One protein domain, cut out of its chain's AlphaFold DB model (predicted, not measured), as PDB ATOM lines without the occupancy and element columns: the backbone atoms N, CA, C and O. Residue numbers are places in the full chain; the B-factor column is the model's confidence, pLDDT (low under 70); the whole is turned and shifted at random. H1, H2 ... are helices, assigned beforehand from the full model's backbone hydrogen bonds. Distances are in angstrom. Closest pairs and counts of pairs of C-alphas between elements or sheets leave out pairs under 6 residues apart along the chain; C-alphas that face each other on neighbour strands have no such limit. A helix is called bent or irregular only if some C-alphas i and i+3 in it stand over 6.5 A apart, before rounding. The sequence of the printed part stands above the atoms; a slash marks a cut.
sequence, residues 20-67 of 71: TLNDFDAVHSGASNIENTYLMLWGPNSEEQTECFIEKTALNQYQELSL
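This is residues 20 to 67 of the 71 residues of an uncharacterized protein of Firmicutes bacterium (UniProt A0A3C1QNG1). The longest helix, H3, has the shorter, irregular helix H1 packed on it at a steep angle, and a loop with the small helix H2 joins the two at one end. At the other end of H3, its last residue, Asn 60, and the residues after it, 61 to 67, stick out as a tail that includes the four-residue helix H4 and adds to the length of the model. The printed part has 48 residues with four named helices, H1, H2, H3 and H4 along the chain, and no named strand; its class is all helix. It is loose, with a radius of gyration of the C-alphas of 12.3 A, and elongated, spanning 39 by 22 by 14 A.

H3 holds residues 47 to 60 and measures 20.1 A from first to last C-alpha, from C-alpha 47 at (481.221, 552.644, 880.832) to C-alpha 60 at (496.172, 549.412, 867.854). H1 holds residues 21 to 31 and measures 14.7 A, beginning with C-alpha 21 at (493.337, 553.232, 880.453). H1 is irregular: its C-alphas 22 and 25 are 7.6 A apart. H2, residues 34 to 37, is 4.9 A long. H4, residues 64 to 67, is 5.7 A long and ends with C-alpha 67 at (505.867, 547.555, 860.097).

H3 and H1 touch, with 11 pairs of C-alphas within 8 A, the closest being those of His 28 and Thr 50, 5.9 A apart. They run opposite ways at a steep tilt of 55 degrees. H1 and H2 are close but not clearly touching; their closest C-alphas, those of Gly 30 and Asn 36, are 6.6 A apart. H2 is apart from H3. H3 and H4 meet only through their link, and H4 is apart from H1 and from H2. Every O i to N i+4 pair of H3 is within hydrogen-bond range, as are 4 of 7 in H1, while H2 and H4 are too short for such a pair.

The C-alphas farthest apart are those of Glu 35 and Leu 67, 39.3 A. Residues 60 to 67, of which 64 to 67 belong to H4, stand free; the other 40 residues span 27 by 17 by 13 A with a radius of gyration of 9.8 A. The printed part has no cut. The links H1 to H2 and H3 to H4 are tight, and the link H2 to H3, with 9 residues, is short. The mean pLDDT of the printed part is 87.6, and residues 60 to 67 are under 70.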
ATOM      1  N   THR A  20     495.390 556.062 877.024       91.44
ATOM      2  CA  THR A  20     495.695 555.021 878.006       91.44
ATOM      3  C   THR A  20     494.452 554.714 878.838       91.44
ATOM      4  O   THR A  20     493.524 555.516 878.886       91.44
ATOM      5  N   LEU A  21     494.445 553.586 879.553       93.06
ATOM      6  CA  LEU A  21     493.337 553.232 880.453       93.06
ATOM      7  C   LEU A  21     493.084 554.288 881.541       93.06
ATOM      8  O   LEU A  21     491.946 554.485 881.953       93.06
ATOM      9  N   ASN A  22     494.118 555.031 881.945       95.94
ATOM     10  CA  ASN A  22     493.992 556.111 882.928       95.94
ATOM     11  C   ASN A  22     493.194 557.319 882.408       95.94
ATOM     12  O   ASN A  22     492.877 558.215 883.183       95.94
ATOM     13  N   ASP A  23     492.882 557.367 881.111       96.81
ATOM     14  CA  ASP A  23     492.078 558.430 880.506       96.81
ATOM     15  C   ASP A  23     490.568 558.146 880.567       96.81
ATOM     16  O   ASP A  23     489.788 558.948 880.054       96.81
ATOM     17  N   PHE A  24     490.150 557.031 881.184       97.75
ATOM     18  CA  PHE A  24     488.754 556.588 881.227       97.75
ATOM     19  C   PHE A  24     487.789 557.689 881.664       97.75
ATOM     20  O   PHE A  24     486.897 558.030 880.894       97.75
ATOM     21  N   ASP A  25     488.001 558.297 882.834       98.38
ATOM     22  CA  ASP A  25     487.078 559.303 883.374       98.38
ATOM     23  C   ASP A  25     486.913 560.495 882.420       98.38
ATOM     24  O   ASP A  25     485.801 560.950 882.140       98.38
ATOM     25  N   ALA A  26     488.027 560.979 881.863       97.69
ATOM     26  CA  ALA A  26     488.027 562.108 880.942       97.69
ATOM     27  C   ALA A  26     487.297 561.762 879.636       97.69
ATOM     28  O   ALA A  26     486.438 562.524 879.186       97.69
ATOM     29  N   VAL A  27     487.586 560.599 879.048       96.81
ATOM     30  CA  VAL A  27     486.942 560.142 877.811       96.81
ATOM     31  C   VAL A  27     485.459 559.858 878.043       96.81
ATOM     32  O   VAL A  27     484.625 560.294 877.249       96.81
ATOM     33  N   HIS A  28     485.112 559.165 879.129       98.19
ATOM     34  CA  HIS A  28     483.738 558.797 879.443       98.19
ATOM     35  C   HIS A  28     482.888 560.038 879.710       98.19
ATOM     36  O   HIS A  28     481.799 560.127 879.153       98.19
ATOM     37  N   SER A  29     483.408 561.046 880.424       97.88
ATOM     38  CA  SER A  29     482.687 562.311 880.653       97.88
ATOM     39  C   SER A  29     482.235 562.996 879.354       97.88
ATOM     40  O   SER A  29     481.158 563.589 879.293       97.88
ATOM     41  N   GLY A  30     483.038 562.884 878.291       95.88
ATOM     42  CA  GLY A  30     482.690 563.385 876.969       95.88
ATOM     43  C   GLY A  30     481.731 562.457 876.228       95.88
ATOM     44  O   GLY A  30     480.735 562.921 875.674       95.88
ATOM     45  N   ALA A  31     482.034 561.159 876.220       96.94
ATOM     46  CA  ALA A  31     481.363 560.157 875.397       96.94
ATOM     47  C   ALA A  31     479.993 559.708 875.929       96.94
ATOM     48  O   ALA A  31     479.176 559.237 875.140       96.94
ATOM     49  N   SER A  32     479.718 559.838 877.228       97.88
ATOM     50  CA  SER A  32     478.415 559.503 877.825       97.88
ATOM     51  C   SER A  32     477.432 560.675 877.827       97.88
ATOM     52  O   SER A  32     476.239 560.490 878.069       97.88
ATOM     53  N   ASN A  33     477.894 561.888 877.512       97.94
ATOM     54  CA  ASN A  33     477.031 563.057 877.443       97.94
ATOM     55  C   ASN A  33     476.251 563.085 876.114       97.94
ATOM     56  O   ASN A  33     476.828 563.199 875.028       97.94
ATOM     57  N   ILE A  34     474.920 563.028 876.201       96.75
ATOM     58  CA  ILE A  34     474.026 563.115 875.038       96.75
ATOM     59  C   ILE A  34     474.187 564.436 874.270       96.75
ATOM     60  O   ILE A  34     474.123 564.440 873.045       96.75
ATOM     61  N   GLU A  35     474.472 565.547 874.952       97.12
ATOM     62  CA  GLU A  35     474.690 566.851 874.312       97.12
ATOM     63  C   GLU A  35     475.943 566.859 873.427       97.12
ATOM     64  O   GLU A  35     475.987 567.570 872.424       97.12
ATOM     65  N   ASN A  36     476.939 566.027 873.744       96.25
ATOM     66  CA  ASN A  36     478.136 565.860 872.919       96.25
ATOM     67  C   ASN A  36     477.912 564.880 871.761       96.25
ATOM     68  O   ASN A  36     478.570 564.982 870.727       96.25
ATOM     69  N   THR A  37     477.003 563.916 871.933       96.50
ATOM     70  CA  THR A  37     476.870 562.751 871.046       96.50
ATOM     71  C   THR A  37     475.621 562.765 870.165       96.50
ATOM     72  O   THR A  37     475.507 561.924 869.282       96.50
ATOM     73  N   TYR A  38     474.714 563.738 870.304       96.25
ATOM     74  CA  TYR A  38     473.432 563.749 869.575       96.25
ATOM     75  C   TYR A  38     473.544 563.749 868.035       96.25
ATOM     76  O   TYR A  38     472.597 563.344 867.362       96.25
ATOM     77  N   LEU A  39     474.671 564.205 867.469       96.81
ATOM     78  CA  LEU A  39     474.959 564.157 866.022       96.81
ATOM     79  C   LEU A  39     475.906 563.024 865.622       96.81
ATOM     80  O   LEU A  39     476.260 562.896 864.449       96.81
ATOM     81  N   MET A  40     476.378 562.244 866.586       93.62
ATOM     82  CA  MET A  40     477.318 561.165 866.338       93.62
ATOM     83  C   MET A  40     476.568 559.901 865.913       93.62
ATOM     84  O   MET A  40     475.422 559.668 866.284       93.62
ATOM     85  N   LEU A  41     477.235 559.057 865.123       93.25
ATOM     86  CA  LEU A  41     476.703 557.745 864.730       93.25
ATOM     87  C   LEU A  41     476.675 556.749 865.909       93.25
ATOM     88  O   LEU A  41     476.059 555.691 865.819       93.25
ATOM     89  N   TRP A  42     477.368 557.075 866.998       88.19
ATOM     90  CA  TRP A  42     477.518 556.259 868.194       88.19
ATOM     91  C   TRP A  42     477.357 557.113 869.453       88.19
ATOM     92  O   TRP A  42     477.475 558.337 869.410       88.19
ATOM     93  N   GLY A  43     477.163 556.433 870.579       91.50
ATOM     94  CA  GLY A  43     476.930 557.050 871.877       91.50
ATOM     95  C   GLY A  43     475.457 557.418 872.123       91.50
ATOM     96  O   GLY A  43     474.610 557.187 871.255       91.50
ATOM     97  N   PRO A  44     475.135 557.964 873.310       97.38
ATOM     98  CA  PRO A  44     476.028 558.131 874.458       97.38
ATOM     99  C   PRO A  44     476.553 556.778 874.953       97.38
ATOM    100  O   PRO A  44     475.814 555.796 875.002       97.38
ATOM    101  N   ASN A  45     477.849 556.708 875.244       98.00
ATOM    102  CA  ASN A  45     478.507 555.452 875.590       98.00
ATOM    103  C   ASN A  45     478.177 555.020 877.027       98.00
ATOM    104  O   ASN A  45     478.176 555.854 877.935       98.00
ATOM    105  N   SER A  46     477.997 553.713 877.244       98.19
ATOM    106  CA  SER A  46     478.135 553.106 878.577       98.19
ATOM    107  C   SER A  46     479.605 553.072 879.020       98.19
ATOM    108  O   SER A  46     480.512 553.305 878.214       98.19
ATOM    109  N   GLU A  47     479.859 552.789 880.299       98.31
ATOM    110  CA  GLU A  47     481.221 552.644 880.832       98.31
ATOM    111  C   GLU A  47     481.989 551.553 880.070       98.31
ATOM    112  O   GLU A  47     483.057 551.819 879.520       98.31
ATOM    113  N   GLU A  48     481.379 550.381 879.881       98.06
ATOM    114  CA  GLU A  48     481.991 549.240 879.189       98.06
ATOM    115  C   GLU A  48     482.305 549.559 877.719       98.06
ATOM    116  O   GLU A  48     483.311 549.112 877.161       98.06
ATOM    117  N   GLN A  49     481.453 550.354 877.062       97.62
ATOM    118  CA  GLN A  49     481.703 550.814 875.694       97.62
ATOM    119  C   GLN A  49     482.900 551.766 875.631       97.62
ATOM    120  O   GLN A  49     483.690 551.687 874.685       97.62
ATOM    121  N   THR A  50     483.059 552.644 876.626       97.88
ATOM    122  CA  THR A  50     484.221 553.532 876.719       97.88
ATOM    123  C   THR A  50     485.504 552.762 877.027       97.88
ATOM    124  O   THR A  50     486.504 552.987 876.344       97.88
ATOM    125  N   GLU A  51     485.488 551.823 877.974       97.00
ATOM    126  CA  GLU A  51     486.640 550.955 878.264       97.00
ATOM    127  C   GLU A  51     487.081 550.195 877.010       97.00
ATOM    128  O   GLU A  51     488.232 550.304 876.585       97.00
ATOM    129  N   CYS A  52     486.137 549.530 876.333       96.06
ATOM    130  CA  CYS A  52     486.411 548.780 875.111       96.06
ATOM    131  C   CYS A  52     487.002 549.666 873.998       96.06
ATOM    132  O   CYS A  52     487.868 549.231 873.231       96.06
ATOM    133  N   PHE A  53     486.548 550.918 873.886       94.69
ATOM    134  CA  PHE A  53     487.100 551.881 872.936       94.69
ATOM    135  C   PHE A  53     488.549 552.261 873.270       94.69
ATOM    136  O   PHE A  53     489.399 552.275 872.371       94.69
ATOM    137  N   ILE A  54     488.843 552.551 874.542       94.62
ATOM    138  CA  ILE A  54     490.191 552.920 874.989       94.62
ATOM    139  C   ILE A  54     491.142 551.738 874.813       94.62
ATOM    140  O   ILE A  54     492.220 551.921 874.256       94.62
ATOM    141  N   GLU A  55     490.734 550.526 875.191       93.00
ATOM    142  CA  GLU A  55     491.526 549.307 875.007       93.00
ATOM    143  C   GLU A  55     491.878 549.071 873.539       93.00
ATOM    144  O   GLU A  55     493.048 548.900 873.200       93.00
ATOM    145  N   LYS A  56     490.890 549.120 872.636       89.94
ATOM    146  CA  LYS A  56     491.130 548.956 871.192       89.94
ATOM    147  C   LYS A  56     492.076 550.025 870.659       89.94
ATOM    148  O   LYS A  56     492.986 549.719 869.892       89.94
ATOM    149  N   THR A  57     491.875 551.272 871.074       86.81
ATOM    150  CA  THR A  57     492.718 552.396 870.657       86.81
ATOM    151  C   THR A  57     494.144 552.258 871.188       86.81
ATOM    152  O   THR A  57     495.086 552.538 870.453       86.81
ATOM    153  N   ALA A  58     494.320 551.799 872.427       82.38
ATOM    154  CA  ALA A  58     495.621 551.557 873.045       82.38
ATOM    155  C   ALA A  58     496.356 550.371 872.400       82.38
ATOM    156  O   ALA A  58     497.546 550.461 872.122       82.38
ATOM    157  N   LEU A  59     495.653 549.278 872.094       71.44
ATOM    158  CA  LEU A  59     496.237 548.090 871.462       71.44
ATOM    159  C   LEU A  59     496.667 548.350 870.014       71.44
ATOM    160  O   LEU A  59     497.748 547.923 869.603       71.44
ATOM    161  N   ASN A  60     495.864 549.093 869.250       66.00
ATOM    162  CA  ASN A  60     496.172 549.412 867.854       66.00
ATOM    163  C   ASN A  60     497.408 550.323 867.705       66.00
ATOM    164  O   ASN A  60     498.039 550.304 866.650       66.00
ATOM    165  N   GLN A  61     497.818 551.042 868.759       57.75
ATOM    166  CA  GLN A  61     499.065 551.830 868.774       57.75
ATOM    167  C   GLN A  61     500.325 550.963 868.630       57.75
ATOM    168  O   GLN A  61     501.354 551.439 868.154       57.75
ATOM    169  N   TYR A  62     500.263 549.685 869.015       52.06
ATOM    170  CA  TYR A  62     501.419 548.784 868.996       52.06
ATOM    171  C   TYR A  62     501.552 547.972 867.698       52.06
ATOM    172  O   TYR A  62     502.617 547.406 867.449       52.06
ATOM    173  N   GLN A  63     500.522 547.923 866.843       50.72
ATOM    174  CA  GLN A  63     500.592 547.175 865.580       50.72
ATOM    175  C   GLN A  63     501.321 547.940 864.463       50.72
ATOM    176  O   GLN A  63     502.058 547.314 863.698       50.72
ATOM    177  N   GLU A  64     501.230 549.274 864.397       49.69
ATOM    178  CA  GLU A  64     501.950 550.059 863.374       49.69
ATOM    179  C   GLU A  64     503.476 550.083 863.578       49.69
ATOM    180  O   GLU A  64     504.224 550.137 862.603       49.69
ATOM    181  N   LEU A  65     503.965 549.950 864.816       46.78
ATOM    182  CA  LEU A  65     505.405 549.903 865.115       46.78
ATOM    183  C   LEU A  65     506.097 548.623 864.608       46.78
ATOM    184  O   LEU A  65     507.313 548.623 864.429       46.78
ATOM    185  N   SER A  66     505.345 547.554 864.320       45.47
ATOM    186  CA  SER A  66     505.898 546.305 863.764       45.47
ATOM    187  C   SER A  66     506.209 546.373 862.259       45.47
ATOM    188  O   SER A  66     506.956 545.541 861.750       45.47
ATOM    189  N   LEU A  67     505.688 547.382 861.548       45.06
ATOM    190  CA  LEU A  67     505.867 547.555 860.097       45.06
ATOM    191  C   LEU A  67     506.971 548.557 859.722       45.06
ATOM    192  O   LEU A  67     507.298 548.692 858.546       45.06
TER     193      LEU A  67